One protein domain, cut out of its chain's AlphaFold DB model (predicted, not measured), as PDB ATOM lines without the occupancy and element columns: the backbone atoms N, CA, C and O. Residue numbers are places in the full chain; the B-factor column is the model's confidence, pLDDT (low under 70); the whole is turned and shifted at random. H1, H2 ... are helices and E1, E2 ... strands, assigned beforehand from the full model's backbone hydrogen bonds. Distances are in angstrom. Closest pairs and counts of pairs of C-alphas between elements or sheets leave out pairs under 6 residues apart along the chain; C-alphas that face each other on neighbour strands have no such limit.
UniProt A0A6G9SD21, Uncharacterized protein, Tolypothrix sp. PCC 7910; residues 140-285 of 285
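Overview. This is residues 140 to 285 of the 285 residues of an uncharacterized protein of Tolypothrix sp. PCC 7910 (UniProt A0A6G9SD21). Picture a strongly twisted wall of five parallel strands, with H1 and H6 packed side by side along one of its faces. The long helix H3 passes the sheet with residues 218 to 226, and its other end reaches beyond the strands toward little H2, while the short H4 packs on residues 215 to 222 of H3 and the short H5 sits near Val 226 of H3. The printed part has 146 residues with six named helices and five named strands, in the order E1 H1 E2 E3 H2 H3 E4 H4 H5 E5 H6; the sheet's order is E2 E1 E3 E4 E5, and the class is mixed, helices and strands. The whole is compact, with a radius of gyration of the C-alphas of 15.1 A and spans of 50 by 37 by 29 A.

Along the chain. Find C-alpha 140 at (29.357, -18.440, 17.826); from there E1 runs 16.4 A through residues 140 to 145. H1 is residues 158 to 165, 10.7 A, and E2 is 170 to 175, 15.8 A. Next come E3, 186 to 190, 12.7 A, and H2, 199 to 202. Look for C-alpha 207 at (37.095, 18.889, 12.263), where H3 begins, running 32.4 A to 228. E4 is 234 to 238, 12.8 A; H4 is 247 to 250, H5 252 to 255 and E5 259 to 262. H6, 265 to 283, runs 26.6 A to C-alpha 283 at (37.895, -23.188, 24.478).

Arrangement. Begin at E1, an inner strand: N 143 and O 172 of E2 are 2.8 A apart, and N 144 and O 188 of E3 are 2.7 A apart. Further across, N 189 of E3 and O 236 of E4 are 2.8 A apart, and N 260 of E5 and O 235 are 2.9 A apart. H1 and H6 lie on the same face, at heights over the sheet of 9.2 A and 7.0 A: two layers, helices on one face of a sheet. They only just touch, with 3 pairs of C-alphas within 8 A, the closest Glu 159 and Pro 265 at 6.4 A. H3 only grazes the sheet and touches H4, its closest C-alphas being Asp 219 and Ala 248 at 5.1 A. E1 H1 E2, E3 H2 H3 E4 and E4 H4 H5 E5 are strand-helix-strand units, parallel neighbour strands joined through helices, each with a right-handed crossover. In H1 and H6 every O i to N i+4 pair is within hydrogen-bond range, in H3 17 of 18; H2, H4 and H5 are too short for such a pair.

Size, cuts and confidence. The C-alphas farthest apart, Ser 204 and Val 285, are 51.7 A apart. The printed part has no cut, and the link from E1 to H1 is long, with 12 residues. Mean pLDDT of the printed part is 91.9, and no printed residue is under 70.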
ATOM      1  N   SER A 140      30.504 -19.352  17.800       97.69
ATOM      2  CA  SER A 140      29.357 -18.440  17.826       97.69
ATOM      3  C   SER A 140      29.825 -16.989  17.711       97.69
ATOM      4  O   SER A 140      30.761 -16.593  18.411       97.69
ATOM      5  N   ILE A 141      29.158 -16.195  16.877       98.12
ATOM      6  CA  ILE A 141      29.436 -14.773  16.666       98.12
ATOM      7  C   ILE A 141      28.293 -13.931  17.223       98.12
ATOM      8  O   ILE A 141      27.131 -14.144  16.876       98.12
ATOM      9  N   ASP A 142      28.646 -12.930  18.025       98.00
ATOM     10  CA  ASP A 142      27.747 -11.841  18.395       98.00
ATOM     11  C   ASP A 142      28.156 -10.560  17.656       98.00
ATOM     12  O   ASP A 142      29.250 -10.035  17.849       98.00
ATOM     13  N   TYR A 143      27.272 -10.062  16.797       97.62
ATOM     14  CA  TYR A 143      27.458  -8.858  15.998       97.62
ATOM     15  C   TYR A 143      26.702  -7.697  16.637       97.62
ATOM     16  O   TYR A 143      25.476  -7.690  16.676       97.62
ATOM     17  N   ILE A 144      27.419  -6.719  17.167       95.69
ATOM     18  CA  ILE A 144      26.870  -5.582  17.898       95.69
ATOM     19  C   ILE A 144      26.848  -4.377  16.969       95.69
ATOM     20  O   ILE A 144      27.903  -3.872  16.581       95.69
ATOM     21  N   LEU A 145      25.644  -3.888  16.680       93.00
ATOM     22  CA  LEU A 145      25.425  -2.615  16.002       93.00
ATOM     23  C   LEU A 145      24.895  -1.606  17.038       93.00
ATOM     24  O   LEU A 145      23.746  -1.726  17.474       93.00
ATOM     25  N   PRO A 146      25.726  -0.655  17.510       87.88
ATOM     26  CA  PRO A 146      25.418   0.207  18.645       87.88
ATOM     27  C   PRO A 146      24.445   1.345  18.310       87.88
ATOM     28  O   PRO A 146      24.754   2.503  18.534       87.88
ATOM     29  N   GLN A 147      23.260   1.042  17.792       84.75
ATOM     30  CA  GLN A 147      22.264   2.044  17.411       84.75
ATOM     31  C   GLN A 147      21.203   2.304  18.490       84.75
ATOM     32  O   GLN A 147      20.847   1.422  19.269       84.75
ATOM     33  N   ASP A 148      20.671   3.531  18.499       79.62
ATOM     34  CA  ASP A 148      19.624   3.963  19.439       79.62
ATOM     35  C   ASP A 148      18.225   3.456  19.034       79.62
ATOM     36  O   ASP A 148      17.297   3.450  19.842       79.62
ATOM     37  N   GLN A 149      18.055   3.062  17.768       80.19
ATOM     38  CA  GLN A 149      16.784   2.607  17.206       80.19
ATOM     39  C   GLN A 149      16.741   1.084  17.112       80.19
ATOM     40  O   GLN A 149      17.762   0.433  16.901       80.19
ATOM     41  N   ALA A 150      15.544   0.514  17.233       81.88
ATOM     42  CA  ALA A 150      15.361  -0.919  17.060       81.88
ATOM     43  C   ALA A 150      15.731  -1.339  15.630       81.88
ATOM     44  O   ALA A 150      15.306  -0.714  14.660       81.88
ATOM     45  N   LEU A 151      16.509  -2.412  15.522       83.12
ATOM     46  CA  LEU A 151      16.905  -2.987  14.241       83.12
ATOM     47  C   LEU A 151      15.704  -3.602  13.509       83.12
ATOM     48  O   LEU A 151      14.953  -4.388  14.093       83.12
ATOM     49  N   ILE A 152      15.567  -3.289  12.222       84.38
ATOM     50  CA  ILE A 152      14.612  -3.925  11.307       84.38
ATOM     51  C   ILE A 152      15.376  -4.992  10.516       84.38
ATOM     52  O   ILE A 152      16.503  -4.749  10.098       84.38
ATOM     53  N   VAL A 153      14.790  -6.181  10.341       81.00
ATOM     54  CA  VAL A 153      15.464  -7.337   9.709       81.00
ATOM     55  C   VAL A 153      15.958  -7.026   8.294       81.00
ATOM     56  O   VAL A 153      17.046  -7.453   7.922       81.00
ATOM     57  N   ASP A 154      15.198  -6.233   7.541       83.88
ATOM     58  CA  ASP A 154      15.536  -5.855   6.164       83.88
ATOM     59  C   ASP A 154      16.674  -4.818   6.072       83.88
ATOM     60  O   ASP A 154      17.139  -4.523   4.976       83.88
ATOM     61  N   ASP A 155      17.130  -4.276   7.207       86.31
ATOM     62  CA  ASP A 155      18.149  -3.219   7.293       86.31
ATOM     63  C   ASP A 155      19.422  -3.701   8.014       86.31
ATOM     64  O   ASP A 155      20.141  -2.944   8.666       86.31
ATOM     65  N   TYR A 156      19.694  -5.006   7.965       92.31
ATOM     66  CA  TYR A 156      20.922  -5.552   8.535       92.31
ATOM     67  C   TYR A 156      22.130  -5.253   7.642       92.31
ATOM     68  O   TYR A 156      22.034  -5.451   6.428       92.31
ATOM     69  N   PRO A 157      23.291  -4.886   8.226       93.62
ATOM     70  CA  PRO A 157      24.514  -4.671   7.465       93.62
ATOM     71  C   PRO A 157      24.875  -5.866   6.586       93.62
ATOM     72  O   PRO A 157      24.779  -7.018   7.018       93.62
ATOM     73  N   GLU A 158      25.356  -5.597   5.375       95.12
ATOM     74  CA  GLU A 158      25.807  -6.634   4.440       95.12
ATOM     75  C   GLU A 158      26.893  -7.513   5.079       95.12
ATOM     76  O   GLU A 158      26.864  -8.737   4.962       95.12
ATOM     77  N   GLU A 159      27.801  -6.920   5.864       95.56
ATOM     78  CA  GLU A 159      28.839  -7.673   6.564       95.56
ATOM     79  C   GLU A 159      28.278  -8.668   7.588       95.56
ATOM     80  O   GLU A 159      28.854  -9.739   7.773       95.56
ATOM     81  N   TYR A 160      27.159  -8.348   8.243       96.56
ATOM     82  CA  TYR A 160      26.483  -9.299   9.125       96.56
ATOM     83  C   TYR A 160      25.902 -10.471   8.326       96.56
ATOM     84  O   TYR A 160      26.068 -11.622   8.729       96.56
ATOM     85  N   GLN A 161      25.252 -10.191   7.193       95.69
ATOM     86  CA  GLN A 161      24.638 -11.221   6.349       95.69
ATOM     87  C   GLN A 161      25.698 -12.197   5.823       95.69
ATOM     88  O   GLN A 161      25.552 -13.409   5.968       95.69
ATOM     89  N   LEU A 162      26.834 -11.673   5.352       95.75
ATOM     90  CA  LEU A 162      27.973 -12.486   4.915       95.75
ATOM     91  C   LEU A 162      28.516 -13.383   6.038       95.75
ATOM     92  O   LEU A 162      28.835 -14.548   5.803       95.75
ATOM     93  N   LEU A 163      28.591 -12.879   7.274       96.19
ATOM     94  CA  LEU A 163      28.987 -13.690   8.431       96.19
ATOM     95  C   LEU A 163      27.935 -14.737   8.803       96.19
ATOM     96  O   LEU A 163      28.293 -15.823   9.255       96.19
ATOM     97  N   ALA A 164      26.648 -14.446   8.639       95.44
ATOM     98  CA  ALA A 164      25.583 -15.414   8.881       95.44
ATOM     99  C   ALA A 164      25.632 -16.578   7.879       95.44
ATOM    100  O   ALA A 164      25.384 -17.722   8.254       95.44
ATOM    101  N   GLU A 165      26.031 -16.308   6.636       95.00
ATOM    102  CA  GLU A 165      26.147 -17.310   5.571       95.00
ATOM    103  C   GLU A 165      27.477 -18.082   5.583       95.00
ATOM    104  O   GLU A 165      27.590 -19.134   4.955       95.00
ATOM    105  N   ARG A 166      28.494 -17.610   6.320       90.88
ATOM    106  CA  ARG A 166      29.864 -18.159   6.263       90.88
ATOM    107  C   ARG A 166      30.029 -19.563   6.867       90.88
ATOM    108  O   ARG A 166      31.075 -20.177   6.647       90.88
ATOM    109  N   GLY A 167      29.028 -20.066   7.594       92.06
ATOM    110  CA  GLY A 167      29.037 -21.409   8.197       92.06
ATOM    111  C   GLY A 167      29.434 -21.457   9.676       92.06
ATOM    112  O   GLY A 167      29.823 -22.512  10.171       92.06
ATOM    113  N   PHE A 168      29.343 -20.333  10.395       96.06
ATOM    114  CA  PHE A 168      29.516 -20.322  11.849       96.06
ATOM    115  C   PHE A 168      28.377 -21.061  12.561       96.06
ATOM    116  O   PHE A 168      27.259 -21.125  12.047       96.06
ATOM    117  N   LYS A 169      28.626 -21.566  13.779       95.62
ATOM    118  CA  LYS A 169      27.610 -22.272  14.582       95.62
ATOM    119  C   LYS A 169      26.326 -21.458  14.723       95.62
ATOM    120  O   LYS A 169      25.225 -21.970  14.540       95.62
ATOM    121  N   THR A 170      26.489 -20.196  15.110       96.81
ATOM    122  CA  THR A 170      25.419 -19.202  15.198       96.81
ATOM    123  C   THR A 170      26.014 -17.818  14.999       96.81
ATOM    124  O   THR A 170      26.968 -17.475  15.697       96.81
ATOM    125  N   THR A 171      25.401 -17.001  14.150       96.81
ATOM    126  CA  THR A 171      25.706 -15.570  14.024       96.81
ATOM    127  C   THR A 171      24.472 -14.799  14.465       96.81
ATOM    128  O   THR A 171      23.385 -15.021  13.935       96.81
ATOM    129  N   ARG A 172      24.604 -13.952  15.487       95.56
ATOM    130  CA  ARG A 172      23.479 -13.215  16.075       95.56
ATOM    131  C   ARG A 172      23.754 -11.731  16.028       95.56
ATOM    132  O   ARG A 172      24.810 -11.299  16.480       95.56
ATOM    133  N   ILE A 173      22.792 -10.955  15.553       94.31
ATOM    134  CA  ILE A 173      22.839  -9.507  15.709       94.31
ATOM    135  C   ILE A 173      22.293  -9.124  17.089       94.31
ATOM    136  O   ILE A 173      21.229  -9.585  17.511       94.31
ATOM    137  N   LEU A 174      23.055  -8.324  17.827       92.62
ATOM    138  CA  LEU A 174      22.692  -7.806  19.136       92.62
ATOM    139  C   LEU A 174      22.288  -6.341  18.992       92.62
ATOM    140  O   LEU A 174      23.090  -5.477  18.645       92.62
ATOM    141  N   ASP A 175      21.017  -6.096  19.287       82.56
ATOM    142  CA  ASP A 175      20.412  -4.773  19.327       82.56
ATOM    143  C   ASP A 175      20.856  -4.039  20.599       82.56
ATOM    144  O   ASP A 175      20.397  -4.352  21.703       82.56
ATOM    145  N   ALA A 176      21.761  -3.071  20.446       77.56
ATOM    146  CA  ALA A 176      22.303  -2.303  21.564       77.56
ATOM    147  C   ALA A 176      21.280  -1.363  22.223       77.56
ATOM    148  O   ALA A 176      21.512  -0.907  23.341       77.56
ATOM    149  N   SER A 177      20.130  -1.106  21.583       75.31
ATOM    150  CA  SER A 177      19.032  -0.353  22.206       75.31
ATOM    151  C   SER A 177      18.381  -1.119  23.370       75.31
ATOM    152  O   SER A 177      17.655  -0.546  24.186       75.31
ATOM    153  N   LYS A 178      18.651  -2.426  23.482       78.25
ATOM    154  CA  LYS A 178      18.142  -3.314  24.532       78.25
ATOM    155  C   LYS A 178      19.285  -3.790  25.417       78.25
ATOM    156  O   LYS A 178      20.444  -3.817  25.023       78.25
ATOM    157  N   ARG A 179      18.959  -4.256  26.627       80.31
ATOM    158  CA  ARG A 179      19.939  -4.998  27.435       80.31
ATOM    159  C   ARG A 179      20.303  -6.288  26.703       80.31
ATOM    160  O   ARG A 179      19.480  -7.201  26.634       80.31
ATOM    161  N   PHE A 180      21.522  -6.363  26.185       86.06
ATOM    162  CA  PHE A 180      22.036  -7.546  25.509       86.06
ATOM    163  C   PHE A 180      22.986  -8.331  26.415       86.06
ATOM    164  O   PHE A 180      23.640  -7.790  27.306       86.06
ATOM    165  N   LYS A 181      23.045  -9.643  26.185       92.19
ATOM    166  CA  LYS A 181      24.014 -10.538  26.814       92.19
ATOM    167  C   LYS A 181      24.892 -11.133  25.726       92.19
ATOM    168  O   LYS A 181      24.394 -11.854  24.858       92.19
ATOM    169  N   ILE A 182      26.184 -10.858  25.830       95.00
ATOM    170  CA  ILE A 182      27.202 -11.434  24.961       95.00
ATOM    171  C   ILE A 182      27.435 -12.885  25.394       95.00
ATOM    172  O   ILE A 182      27.742 -13.154  26.558       95.00
ATOM    173  N   ILE A 183      27.252 -13.824  24.470       95.31
ATOM    174  CA  ILE A 183      27.591 -15.246  24.658       95.31
ATOM    175  C   ILE A 183      28.474 -15.786  23.525       95.31
ATOM    176  O   ILE A 183      28.956 -16.912  23.628       95.31
ATOM    177  N   GLY A 184      28.669 -15.006  22.458       95.69
ATOM    178  CA  GLY A 184      29.526 -15.346  21.332       95.69
ATOM    179  C   GLY A 184      30.983 -15.532  21.749       95.69
ATOM    180  O   GLY A 184      31.483 -14.891  22.675       95.69
ATOM    181  N   ASN A 185      31.670 -16.426  21.045       97.44
ATOM    182  CA  ASN A 185      33.110 -16.624  21.173       97.44
ATOM    183  C   ASN A 185      33.881 -15.499  20.475       97.44
ATOM    184  O   ASN A 185      34.951 -15.101  20.930       97.44
ATOM    185  N   VAL A 186      33.320 -14.981  19.384       98.19
ATOM    186  CA  VAL A 186      33.822 -13.806  18.676       98.19
ATOM    187  C   VAL A 186      32.748 -12.730  18.732       98.19
ATOM    188  O   VAL A 186      31.566 -13.006  18.517       98.19
ATOM    189  N   VAL A 187      33.153 -11.506  19.048       98.25
ATOM    190  CA  VAL A 187      32.256 -10.359  19.171       98.25
ATOM    191  C   VAL A 187      32.699  -9.291  18.195       98.25
ATOM    192  O   VAL A 187      33.829  -8.824  18.280       98.25
ATOM    193  N   VAL A 188      31.818  -8.895  17.285       98.31
ATOM    194  CA  VAL A 188      32.073  -7.810  16.335       98.31
ATOM    195  C   VAL A 188      31.355  -6.566  16.833       98.31
ATOM    196  O   VAL A 188      30.139  -6.581  16.960       98.31
ATOM    197  N   LEU A 189      32.089  -5.497  17.116       97.25
ATOM    198  CA  LEU A 189      31.533  -4.172  17.370       97.25
ATOM    199  C   LEU A 189      31.625  -3.358  16.080       97.25
ATOM    200  O   LEU A 189      32.718  -2.947  15.687       97.25
ATOM    201  N   ASP A 190      30.486  -3.141  15.428       95.88
ATOM    202  CA  ASP A 190      30.410  -2.401  14.174       95.88
ATOM    203  C   ASP A 190      30.224  -0.904  14.414       95.88
ATOM    204  O   ASP A 190      29.145  -0.423  14.748       95.88
ATOM    205  N   LEU A 191      31.309  -0.161  14.225       94.19
ATOM    206  CA  LEU A 191      31.348   1.293  14.316       94.19
ATOM    207  C   LEU A 191      31.374   1.961  12.933       94.19
ATOM    208  O   LEU A 191      31.456   3.184  12.853       94.19
ATOM    209  N   VAL A 192      31.337   1.178  11.849       92.31
ATOM    210  CA  VAL A 192      31.287   1.674  10.466       92.31
ATOM    211  C   VAL A 192      29.852   1.944  10.053       92.31
ATOM    212  O   VAL A 192      29.572   3.027   9.542       92.31
ATOM    213  N   ASN A 193      28.955   0.984  10.287       88.44
ATOM    214  CA  ASN A 193      27.526   1.163  10.022       88.44
ATOM    215  C   ASN A 193      26.822   1.894  11.177       88.44
ATOM    216  O   ASN A 193      25.685   2.345  11.040       88.44
ATOM    217  N   TYR A 194      27.515   2.098  12.300       86.06
ATOM    218  CA  TYR A 194      27.075   3.027  13.328       86.06
ATOM    219  C   TYR A 194      27.326   4.476  12.900       86.06
ATOM    220  O   TYR A 194      28.453   4.875  12.605       86.06
ATOM    221  N   GLN A 195      26.283   5.305  12.948       83.12
ATOM    222  CA  GLN A 195      26.404   6.752  12.770       83.12
ATOM    223  C   GLN A 195      27.084   7.391  13.995       83.12
ATOM    224  O   GLN A 195      26.441   8.041  14.819       83.12
ATOM    225  N   LEU A 196      28.408   7.216  14.105       85.69
ATOM    226  CA  LEU A 196      29.242   7.755  15.187       85.69
ATOM    227  C   LEU A 196      29.088   9.268  15.354       85.69
ATOM    228  O   LEU A 196      29.246   9.773  16.459       85.69
ATOM    229  N   VAL A 197      28.788   9.997  14.281       87.44
ATOM    230  CA  VAL A 197      28.512  11.437  14.294       87.44
ATOM    231  C   VAL A 197      27.254  11.662  13.475       87.44
ATOM    232  O   VAL A 197      27.216  11.280  12.306       87.44
ATOM    233  N   LYS A 198      26.228  12.268  14.079       87.81
ATOM    234  CA  LYS A 198      24.966  12.550  13.387       87.81
ATOM    235  C   LYS A 198      25.189  13.670  12.370       87.81
ATOM    236  O   LYS A 198      25.981  14.583  12.614       87.81
ATOM    237  N   ASP A 199      24.451  13.657  11.264       86.31
ATOM    238  CA  ASP A 199      24.592  14.678  10.213       86.31
ATOM    239  C   ASP A 199      24.361  16.103  10.738       86.31
ATOM    240  O   ASP A 199      25.056  17.041  10.343       86.31
ATOM    241  N   SER A 200      23.456  16.254  11.711       86.06
ATOM    242  CA  SER A 200      23.205  17.521  12.405       86.06
ATOM    243  C   SER A 200      24.424  18.044  13.173       86.06
ATOM    244  O   SER A 200      24.624  19.250  13.262       86.06
ATOM    245  N   GLU A 201      25.246  17.151  13.730       86.69
ATOM    246  CA  GLU A 201      26.444  17.508  14.500       86.69
ATOM    247  C   GLU A 201      27.590  17.881  13.558       86.69
ATOM    248  O   GLU A 201      28.290  18.871  13.782       86.69
ATOM    249  N   ARG A 202      27.724  17.143  12.449       84.56
ATOM    250  CA  ARG A 202      28.789  17.321  11.455       84.56
ATOM    251  C   ARG A 202      28.778  18.698  10.793       84.56
ATOM    252  O   ARG A 202      29.841  19.226  10.490       84.56
ATOM    253  N   GLY A 203      27.597  19.281  10.581       84.31
ATOM    254  CA  GLY A 203      27.460  20.630  10.023       84.31
ATOM    255  C   GLY A 203      27.766  21.761  11.012       84.31
ATOM    256  O   GLY A 203      27.940  22.901  10.590       84.31
ATOM    257  N   SER A 204      27.824  21.460  12.313       87.75
ATOM    258  CA  SER A 204      27.939  22.461  13.386       87.75
ATOM    259  C   SER A 204      29.315  22.514  14.055       87.75
ATOM    260  O   SER A 204      29.670  23.537  14.637       87.75
ATOM    261  N   LEU A 205      30.091  21.432  13.956       91.06
ATOM    262  CA  LEU A 205      31.362  21.255  14.655       91.06
ATOM    263  C   LEU A 205      32.564  21.406  13.717       91.06
ATOM    264  O   LEU A 205      32.504  21.093  12.526       91.06
ATOM    265  N   LYS A 206      33.694  21.846  14.269       91.88
ATOM    266  CA  LYS A 206      34.981  21.864  13.554       91.88
ATOM    267  C   LYS A 206      35.565  20.450  13.450       91.88
ATOM    268  O   LYS A 206      35.287  19.598  14.288       91.88
ATOM    269  N   GLU A 207      36.457  20.210  12.480       88.69
ATOM    270  CA  GLU A 207      37.095  18.889  12.263       88.69
ATOM    271  C   GLU A 207      37.748  18.335  13.546       88.69
ATOM    272  O   GLU A 207      37.563  17.167  13.873       88.69
ATOM    273  N   ALA A 208      38.421  19.184  14.332       89.75
ATOM    274  CA  ALA A 208      39.036  18.783  15.602       89.75
ATOM    275  C   ALA A 208      38.016  18.365  16.682       89.75
ATOM    276  O   ALA A 208      38.280  17.445  17.454       89.75
ATOM    277  N   GLU A 209      36.852  19.014  16.732       91.38
ATOM    278  CA  GLU A 209      35.778  18.693  17.683       91.38
ATOM    279  C   GLU A 209      35.076  17.391  17.281       91.38
ATOM    280  O   GLU A 209      34.804  16.545  18.130       91.38
ATOM    281  N   ILE A 210      34.859  17.185  15.977       90.00
ATOM    282  CA  ILE A 210      34.332  15.930  15.419       90.00
ATOM    283  C   ILE A 210      35.253  14.763  15.782       90.00
ATOM    284  O   ILE A 210      34.788  13.720  16.236       90.00
ATOM    285  N   SER A 211      36.559  14.949  15.619       89.81
ATOM    286  CA  SER A 211      37.575  13.972  15.999       89.81
ATOM    287  C   SER A 211      37.518  13.586  17.481       89.81
ATOM    288  O   SER A 211      37.538  12.400  17.808       89.81
ATOM    289  N   GLN A 212      37.419  14.569  18.382       91.69
ATOM    290  CA  GLN A 212      37.285  14.313  19.822       91.69
ATOM    291  C   GLN A 212      35.970  13.603  20.159       91.69
ATOM    292  O   GLN A 212      35.952  12.701  20.994       91.69
ATOM    293  N   LEU A 213      34.880  13.970  19.482       92.25
ATOM    294  CA  LEU A 213      33.579  13.337  19.666       92.25
ATOM    295  C   LEU A 213      33.587  11.868  19.221       92.25
ATOM    296  O   LEU A 213      33.016  11.020  19.908       92.25
ATOM    297  N   ILE A 214      34.246  11.557  18.098       91.75
ATOM    298  CA  ILE A 214      34.441  10.176  17.634       91.75
ATOM    299  C   ILE A 214      35.222   9.385  18.680       91.75
ATOM    300  O   ILE A 214      34.757   8.327  19.092       91.75
ATOM    301  N   GLU A 215      36.361   9.905  19.141       93.81
ATOM    302  CA  GLU A 215      37.187   9.255  20.165       93.81
ATOM    303  C   GLU A 215      36.362   8.905  21.411       93.81
ATOM    304  O   GLU A 215      36.345   7.756  21.852       93.81
ATOM    305  N   GLN A 216      35.609   9.881  21.924       94.56
ATOM    306  CA  GLN A 216      34.765   9.704  23.100       94.56
ATOM    307  C   GLN A 216      33.690   8.629  22.883       94.56
ATOM    308  O   GLN A 216      33.530   7.738  23.714       94.56
ATOM    309  N   ARG A 217      32.965   8.674  21.758       93.31
ATOM    310  CA  ARG A 217      31.888   7.711  21.473       93.31
ATOM    311  C   ARG A 217      32.412   6.298  21.257       93.31
ATOM    312  O   ARG A 217      31.768   5.339  21.676       93.31
ATOM    313  N   VAL A 218      33.574   6.164  20.623       94.31
ATOM    314  CA  VAL A 218      34.229   4.866  20.448       94.31
ATOM    315  C   VAL A 218      34.646   4.298  21.805       94.31
ATOM    316  O   VAL A 218      34.335   3.141  22.086       94.31
ATOM    317  N   ASP A 219      35.272   5.100  22.672       95.69
ATOM    318  CA  ASP A 219      35.654   4.675  24.026       95.69
ATOM    319  C   ASP A 219      34.437   4.269  24.872       95.69
ATOM    320  O   ASP A 219      34.447   3.210  25.502       95.69
ATOM    321  N   ASP A 220      33.353   5.046  24.829       94.62
ATOM    322  CA  ASP A 220      32.115   4.735  25.549       94.62
ATOM    323  C   ASP A 220      31.525   3.386  25.111       94.62
ATOM    324  O   ASP A 220      31.164   2.554  25.953       94.62
ATOM    325  N   LYS A 221      31.486   3.120  23.798       93.69
ATOM    326  CA  LYS A 221      30.959   1.858  23.257       93.69
ATOM    327  C   LYS A 221      31.875   0.673  23.504       93.69
ATOM    328  O   LYS A 221      31.392  -0.399  23.868       93.69
ATOM    329  N   ILE A 222      33.185   0.865  23.416       95.38
ATOM    330  CA  ILE A 222      34.154  -0.151  23.827       95.38
ATOM    331  C   ILE A 222      33.954  -0.502  25.307       95.38
ATOM    332  O   ILE A 222      33.830  -1.679  25.645       95.38
ATOM    333  N   LYS A 223      33.863   0.494  26.196       95.25
ATOM    334  CA  LYS A 223      33.646   0.274  27.635       95.25
ATOM    335  C   LYS A 223      32.349  -0.480  27.920       95.25
ATOM    336  O   LYS A 223      32.323  -1.315  28.821       95.25
ATOM    337  N   GLU A 224      31.281  -0.185  27.186       93.56
ATOM    338  CA  GLU A 224      29.996  -0.878  27.302       93.56
ATOM    339  C   GLU A 224      30.120  -2.369  26.947       93.56
ATOM    340  O   GLU A 224      29.729  -3.230  27.741       93.56
ATOM    341  N   VAL A 225      30.737  -2.677  25.802       94.94
ATOM    342  CA  VAL A 225      30.928  -4.055  25.327       94.94
ATOM    343  C   VAL A 225      31.865  -4.835  26.246       94.94
ATOM    344  O   VAL A 225      31.533  -5.946  26.657       94.94
ATOM    345  N   VAL A 226      33.000  -4.247  26.635       95.38
ATOM    346  CA  VAL A 226      34.016  -4.903  27.476       95.38
ATOM    347  C   VAL A 226      33.457  -5.314  28.838       95.38
ATOM    348  O   VAL A 226      33.783  -6.395  29.320       95.38
ATOM    349  N   LYS A 227      32.563  -4.519  29.442       94.25
ATOM    350  CA  LYS A 227      31.902  -4.875  30.715       94.25
ATOM    351  C   LYS A 227      31.090  -6.169  30.639       94.25
ATOM    352  O   LYS A 227      30.902  -6.823  31.662       94.25
ATOM    353  N   SER A 228      30.589  -6.507  29.454       93.56
ATOM    354  CA  SER A 228      29.751  -7.686  29.215       93.56
ATOM    355  C   SER A 228      30.503  -8.812  28.501       93.56
ATOM    356  O   SER A 228      29.931  -9.878  28.274       93.56
ATOM    357  N   LEU A 229      31.765  -8.583  28.127       94.62
ATOM    358  CA  LEU A 229      32.578  -9.510  27.353       94.62
ATOM    359  C   LEU A 229      33.110 -10.633  28.251       94.62
ATOM    360  O   LEU A 229      33.638 -10.397  29.336       94.62
ATOM    361  N   SER A 230      33.003 -11.875  27.785       92.69
ATOM    362  CA  SER A 230      33.647 -13.006  28.453       92.69
ATOM    363  C   SER A 230      35.168 -12.919  28.313       92.69
ATOM    364  O   SER A 230      35.673 -12.628  27.233       92.69
ATOM    365  N   ASN A 231      35.914 -13.306  29.351       90.44
ATOM    366  CA  ASN A 231      37.381 -13.416  29.300       90.44
ATOM    367  C   ASN A 231      37.889 -14.406  28.233       90.44
ATOM    368  O   ASN A 231      39.082 -14.429  27.934       90.44
ATOM    369  N   LYS A 232      37.001 -15.267  27.716       91.94
ATOM    370  CA  LYS A 232      37.283 -16.238  26.652       91.94
ATOM    371  C   LYS A 232      36.917 -15.737  25.248       91.94
ATOM    372  O   LYS A 232      37.206 -16.436  24.283       91.94
ATOM    373  N   ALA A 233      36.251 -14.590  25.132       95.94
ATOM    374  CA  ALA A 233      35.803 -14.062  23.850       95.94
ATOM    375  C   ALA A 233      36.856 -13.146  23.212       95.94
ATOM    376  O   ALA A 233      37.617 -12.474  23.912       95.94
ATOM    377  N   VAL A 234      36.871 -13.104  21.880       97.81
ATOM    378  CA  VAL A 234      37.714 -12.194  21.094       97.81
ATOM    379  C   VAL A 234      36.874 -11.006  20.632       97.81
ATOM    380  O   VAL A 234      35.828 -11.201  20.013       97.81
ATOM    381  N   LEU A 235      37.323  -9.783  20.926       98.31
ATOM    382  CA  LEU A 235      36.645  -8.553  20.504       98.31
ATOM    383  C   LEU A 235      37.236  -8.016  19.198       98.31
ATOM    384  O   LEU A 235      38.418  -7.699  19.127       98.31
ATOM    385  N   ILE A 236      36.402  -7.826  18.187       98.38
ATOM    386  CA  ILE A 236      36.775  -7.212  16.917       98.38
ATOM    387  C   ILE A 236      36.094  -5.856  16.824       98.38
ATOM    388  O   ILE A 236      34.870  -5.770  16.859       98.38
ATOM    389  N   VAL A 237      36.880  -4.794  16.677       97.75
ATOM    390  CA  VAL A 237      36.362  -3.442  16.445       97.75
ATOM    391  C   VAL A 237      36.389  -3.162  14.945       97.75
ATOM    392  O   VAL A 237      37.461  -2.979  14.366       97.75
ATOM    393  N   TYR A 238      35.220  -3.144  14.305       97.31
ATOM    394  CA  TYR A 238      35.090  -2.756  12.902       97.31
ATOM    395  C   TYR A 238      34.903  -1.243  12.818       97.31
ATOM    396  O   TYR A 238      33.878  -0.711  13.231       97.31
ATOM    397  N   ILE A 239      35.916  -0.532  12.328       94.88
ATOM    398  CA  ILE A 239      35.936   0.929  12.311       94.88
ATOM    399  C   ILE A 239      36.774   1.474  11.158       94.88
ATOM    400  O   ILE A 239      37.833   0.951  10.821       94.88
ATOM    401  N   ARG A 240      36.334   2.594  10.579       89.81
ATOM    402  CA  ARG A 240      37.110   3.369   9.604       89.81
ATOM    403  C   ARG A 240      37.667   4.614  10.299       89.81
ATOM    404  O   ARG A 240      36.947   5.605  10.382       89.81
ATOM    405  N   PRO A 241      38.930   4.609  10.771       74.81
ATOM    406  CA  PRO A 241      39.493   5.703  11.576       74.81
ATOM    407  C   PRO A 241      39.652   7.050  10.833       74.81
ATOM    408  O   PRO A 241      40.135   8.032  11.392       74.81
ATOM    409  N   GLY A 242      39.234   7.154   9.568       78.56
ATOM    410  CA  GLY A 242      39.395   8.376   8.784       78.56
ATOM    411  C   GLY A 242      40.867   8.786   8.722       78.56
ATOM    412  O   GLY A 242      41.719   7.985   8.343       78.56
ATOM    413  N   LYS A 243      41.165  10.033   9.102       72.44
ATOM    414  CA  LYS A 243      42.537  10.568   9.137       72.44
ATOM    415  C   LYS A 243      43.231  10.407  10.494       72.44
ATOM    416  O   LYS A 243      44.421  10.698  10.586       72.44
ATOM    417  N   GLN A 244      42.513  10.007  11.543       79.56
ATOM    418  CA  GLN A 244      43.011  10.055  12.915       79.56
ATOM    419  C   GLN A 244      43.064   8.667  13.545       79.56
ATOM    420  O   GLN A 244      42.135   7.876  13.451       79.56
ATOM    421  N   ARG A 245      44.162   8.389  14.246       87.81
ATOM    422  CA  ARG A 245      44.290   7.204  15.092       87.81
ATOM    423  C   ARG A 245      43.386   7.330  16.322       87.81
ATOM    424  O   ARG A 245      43.351   8.393  16.933       87.81
ATOM    425  N   ILE A 246      42.695   6.246  16.668       92.50
ATOM    426  CA  ILE A 246      41.749   6.203  17.787       92.50
ATOM    427  C   ILE A 246      42.435   5.563  18.993       92.50
ATOM    428  O   ILE A 246      42.718   4.362  18.973       92.50
ATOM    429  N   ASN A 247      42.704   6.350  20.034       94.44
ATOM    430  CA  ASN A 247      43.493   5.908  21.191       94.44
ATOM    431  C   ASN A 247      42.753   4.844  22.012       94.44
ATOM    432  O   ASN A 247      43.371   3.914  22.526       94.44
ATOM    433  N   ALA A 248      41.423   4.922  22.074       94.44
ATOM    434  CA  ALA A 248      40.575   3.960  22.770       94.44
ATOM    435  C   ALA A 248      40.801   2.510  22.302       94.44
ATOM    436  O   ALA A 248      40.674   1.575  23.095       94.44
ATOM    437  N   ILE A 249      41.166   2.320  21.028       94.00
ATOM    438  CA  ILE A 249      41.484   1.006  20.451       94.00
ATOM    439  C   ILE A 249      42.881   0.547  20.872       94.00
ATOM    440  O   ILE A 249      43.080  -0.634  21.141       94.00
ATOM    441  N   ASP A 250      43.850   1.456  20.973       92.44
ATOM    442  CA  ASP A 250      45.202   1.118  21.435       92.44
ATOM    443  C   ASP A 250      45.196   0.679  22.911       92.44
ATOM    444  O   ASP A 250      45.877  -0.275  23.306       92.44
ATOM    445  N   GLU A 251      44.357   1.324  23.721       95.06
ATOM    446  CA  GLU A 251      44.163   0.999  25.134       95.06
ATOM    447  C   GLU A 251      43.418  -0.324  25.375       95.06
ATOM    448  O   GLU A 251      43.407  -0.819  26.507       95.06
ATOM    449  N   LEU A 252      42.805  -0.933  24.350       93.75
ATOM    450  CA  LEU A 252      42.110  -2.220  24.497       93.75
ATOM    451  C   LEU A 252      43.029  -3.323  25.012       93.75
ATOM    452  O   LEU A 252      42.569  -4.171  25.771       93.75
ATOM    453  N   SER A 253      44.316  -3.276  24.669       92.75
ATOM    454  CA  SER A 253      45.330  -4.229  25.141       92.75
ATOM    455  C   SER A 253      45.419  -4.339  26.666       92.75
ATOM    456  O   SER A 253      45.810  -5.381  27.190       92.75
ATOM    457  N   GLN A 254      45.024  -3.289  27.393       93.69
ATOM    458  CA  GLN A 254      45.001  -3.268  28.857       93.69
ATOM    459  C   GLN A 254      43.690  -3.813  29.441       93.69
ATOM    460  O   GLN A 254      43.630  -4.147  30.623       93.69
ATOM    461  N   LYS A 255      42.625  -3.869  28.630       93.12
ATOM    462  CA  LYS A 255      41.245  -4.153  29.052       93.12
ATOM    463  C   LYS A 255      40.771  -5.539  28.598       93.12
ATOM    464  O   LYS A 255      39.968  -6.162  29.287       93.12
ATOM    465  N   VAL A 256      41.256  -6.023  27.453       93.75
ATOM    466  CA  VAL A 256      40.837  -7.279  26.819       93.75
ATOM    467  C   VAL A 256      42.063  -8.063  26.372       93.75
ATOM    468  O   VAL A 256      42.975  -7.523  25.753       93.75
ATOM    469  N   ARG A 257      42.069  -9.369  26.656       93.44
ATOM    470  CA  ARG A 257      43.196 -10.251  26.329       93.44
ATOM    471  C   ARG A 257      43.372 -10.472  24.825       93.44
ATOM    472  O   ARG A 257      44.501 -10.504  24.348       93.44
ATOM    473  N   TYR A 258      42.266 -10.656  24.107       95.38
ATOM    474  CA  TYR A 258      42.259 -10.894  22.668       95.38
ATOM    475  C   TYR A 258      41.345  -9.883  21.995       95.38
ATOM    476  O   TYR A 258      40.131  -9.883  22.208       95.38
ATOM    477  N   TYR A 259      41.942  -9.021  21.184       97.06
ATOM    478  CA  TYR A 259      41.207  -8.070  20.377       97.06
ATOM    479  C   TYR A 259      41.876  -7.880  19.019       97.06
ATOM    480  O   TYR A 259      43.071  -8.133  18.861       97.06
ATOM    481  N   ALA A 260      41.095  -7.424  18.051       97.12
ATOM    482  CA  ALA A 260      41.571  -7.036  16.736       97.12
ATOM    483  C   ALA A 260      40.756  -5.850  16.210       97.12
ATOM    484  O   ALA A 260      39.676  -5.536  16.713       97.12
ATOM    485  N   SER A 261      41.272  -5.185  15.181       96.19
ATOM    486  CA  SER A 261      40.571  -4.102  14.493       96.19
ATOM    487  C   SER A 261      40.471  -4.400  13.006       96.19
ATOM    488  O   SER A 261      41.469  -4.770  12.389       96.19
ATOM    489  N   ALA A 262      39.303  -4.154  12.425       96.50
ATOM    490  CA  ALA A 262      39.078  -4.239  10.990       96.50
ATOM    491  C   ALA A 262      38.642  -2.877  10.450       96.50
ATOM    492  O   ALA A 262      37.889  -2.159  11.099       96.50
ATOM    493  N   ASN A 263      39.095  -2.522   9.250       94.62
ATOM    494  CA  ASN A 263      38.815  -1.223   8.623       94.62
ATOM    495  C   ASN A 263      38.161  -1.317   7.239       94.62
ATOM    496  O   ASN A 263      37.781  -0.298   6.663       94.62
ATOM    497  N   THR A 264      38.003  -2.528   6.708       94.94
ATOM    498  CA  THR A 264      37.300  -2.809   5.451       94.94
ATOM    499  C   THR A 264      36.467  -4.086   5.602       94.94
ATOM    500  O   THR A 264      36.817  -4.918   6.444       94.94
ATOM    501  N   PRO A 265      35.410  -4.286   4.791       94.88
ATOM    502  CA  PRO A 265      34.584  -5.494   4.861       94.88
ATOM    503  C   PRO A 265      35.393  -6.788   4.682       94.88
ATOM    504  O   PRO A 265      35.249  -7.735   5.450       94.88
ATOM    505  N   VAL A 266      36.321  -6.815   3.718       95.31
ATOM    506  CA  VAL A 266      37.180  -7.985   3.463       95.31
ATOM    507  C   VAL A 266      38.097  -8.271   4.653       95.31
ATOM    508  O   VAL A 266      38.231  -9.422   5.071       95.31
ATOM    509  N   ASN A 267      38.698  -7.227   5.235       96.25
ATOM    510  CA  ASN A 267      39.538  -7.369   6.421       96.25
ATOM    511  C   ASN A 267      38.719  -7.848   7.631       96.25
ATOM    512  O   ASN A 267      39.193  -8.681   8.397       96.25
ATOM    513  N   LEU A 268      37.473  -7.385   7.773       97.38
ATOM    514  CA  LEU A 268      36.564  -7.862   8.815       97.38
ATOM    515  C   LEU A 268      36.332  -9.369   8.694       97.38
ATOM    516  O   LEU A 268      36.512 -10.075   9.682       97.38
ATOM    517  N   MET A 269      36.006  -9.872   7.500       96.81
ATOM    518  CA  MET A 269      35.779 -11.309   7.299       96.81
ATOM    519  C   MET A 269      37.014 -12.138   7.669       96.81
ATOM    520  O   MET A 269      36.899 -13.114   8.408       96.81
ATOM    521  N   GLY A 270      38.199 -11.728   7.202       96.31
ATOM    522  CA  GLY A 270      39.457 -12.397   7.547       96.31
ATOM    523  C   GLY A 270      39.736 -12.366   9.051       96.31
ATOM    524  O   GLY A 270      39.979 -13.404   9.658       96.31
ATOM    525  N   THR A 271      39.583 -11.196   9.673       98.06
ATOM    526  CA  THR A 271      39.810 -11.004  11.114       98.06
ATOM    527  C   THR A 271      38.854 -11.844  11.963       98.06
ATOM    528  O   THR A 271      39.261 -12.382  12.992       98.06
ATOM    529  N   VAL A 272      37.590 -11.986  11.550       97.94
ATOM    530  CA  VAL A 272      36.604 -12.834  12.237       97.94
ATOM    531  C   VAL A 272      36.999 -14.304  12.163       97.94
ATOM    532  O   VAL A 272      36.954 -14.991  13.183       97.94
ATOM    533  N   VAL A 273      37.430 -14.776  10.993       96.19
ATOM    534  CA  VAL A 273      37.908 -16.152  10.806       96.19
ATOM    535  C   VAL A 273      39.153 -16.418  11.656       96.19
ATOM    536  O   VAL A 273      39.177 -17.388  12.408       96.19
ATOM    537  N   ASP A 274      40.147 -15.532  11.623       96.31
ATOM    538  CA  ASP A 274      41.361 -15.666  12.438       96.31
ATOM    539  C   ASP A 274      41.037 -15.666  13.941       96.31
ATOM    540  O   ASP A 274      41.544 -16.489  14.709       96.31
ATOM    541  N   SER A 275      40.115 -14.799  14.362       97.69
ATOM    542  CA  SER A 275      39.635 -14.735  15.747       97.69
ATOM    543  C   SER A 275      38.872 -15.991  16.164       97.69
ATOM    544  O   SER A 275      38.951 -16.393  17.325       97.69
ATOM    545  N   ALA A 276      38.166 -16.642  15.236       96.75
ATOM    546  CA  ALA A 276      37.479 -17.904  15.487       96.75
ATOM    547  C   ALA A 276      38.472 -19.022  15.842       96.75
ATOM    548  O   ALA A 276      38.236 -19.748  16.807       96.75
ATOM    549  N   TYR A 277      39.618 -19.104  15.154       95.19
ATOM    550  CA  TYR A 277      40.687 -20.051  15.511       95.19
ATOM    551  C   TYR A 277      41.272 -19.783  16.895       95.19
ATOM    552  O   TYR A 277      41.491 -20.718  17.666       95.19
ATOM    553  N   VAL A 278      41.505 -18.510  17.230       95.44
ATOM    554  CA  VAL A 278      41.996 -18.129  18.562       95.44
ATOM    555  C   VAL A 278      40.987 -18.531  19.639       95.44
ATOM    556  O   VAL A 278      41.367 -19.110  20.657       95.44
ATOM    557  N   ALA A 279      39.700 -18.273  19.405       95.94
ATOM    558  CA  ALA A 279      38.644 -18.601  20.350       95.94
ATOM    559  C   ALA A 279      38.440 -20.120  20.513       95.94
ATOM    560  O   ALA A 279      38.254 -20.592  21.635       95.94
ATOM    561  N   ASP A 280      38.517 -20.900  19.431       95.44
ATOM    562  CA  ASP A 280      38.431 -22.366  19.480       95.44
ATOM    563  C   ASP A 280      39.598 -22.977  20.263       95.44
ATOM    564  O   ASP A 280      39.382 -23.769  21.184       95.44
ATOM    565  N   ALA A 281      40.830 -22.540  19.978       93.44
ATOM    566  CA  ALA A 281      42.009 -22.970  20.723       93.44
ATOM    567  C   ALA A 281      41.872 -22.665  22.223       93.44
ATOM    568  O   ALA A 281      42.228 -23.487  23.064       93.44
ATOM    569  N   TRP A 282      41.300 -21.509  22.567       90.50
ATOM    570  CA  TRP A 282      41.080 -21.094  23.951       90.50
ATOM    571  C   TRP A 282      39.953 -21.858  24.665       90.50
ATOM    572  O   TRP A 282      39.965 -22.004  25.890       90.50
ATOM    573  N   ASN A 283      38.968 -22.364  23.923       88.69
ATOM    574  CA  ASN A 283      37.895 -23.188  24.478       88.69
ATOM    575  C   ASN A 283      38.344 -24.626  24.780       88.69
ATOM    576  O   ASN A 283      37.706 -25.292  25.593       88.69
ATOM    577  N   LYS A 284      39.429 -25.090  24.149       87.62
ATOM    578  CA  LYS A 284      40.016 -26.425  24.354       87.62
ATOM    579  C   LYS A 284      40.957 -26.509  25.567       87.62
ATOM    580  O   LYS A 284      41.318 -27.618  25.955       87.62
ATOM    581  N   VAL A 285      41.342 -25.365  26.144       80.31
ATOM    582  CA  VAL A 285      42.172 -25.235  27.360       80.31
ATOM    583  C   VAL A 285      41.298 -24.954  28.582       80.31
ATOM    584  O   VAL A 285      41.550 -25.610  29.614       80.31
TER     585      VAL A 285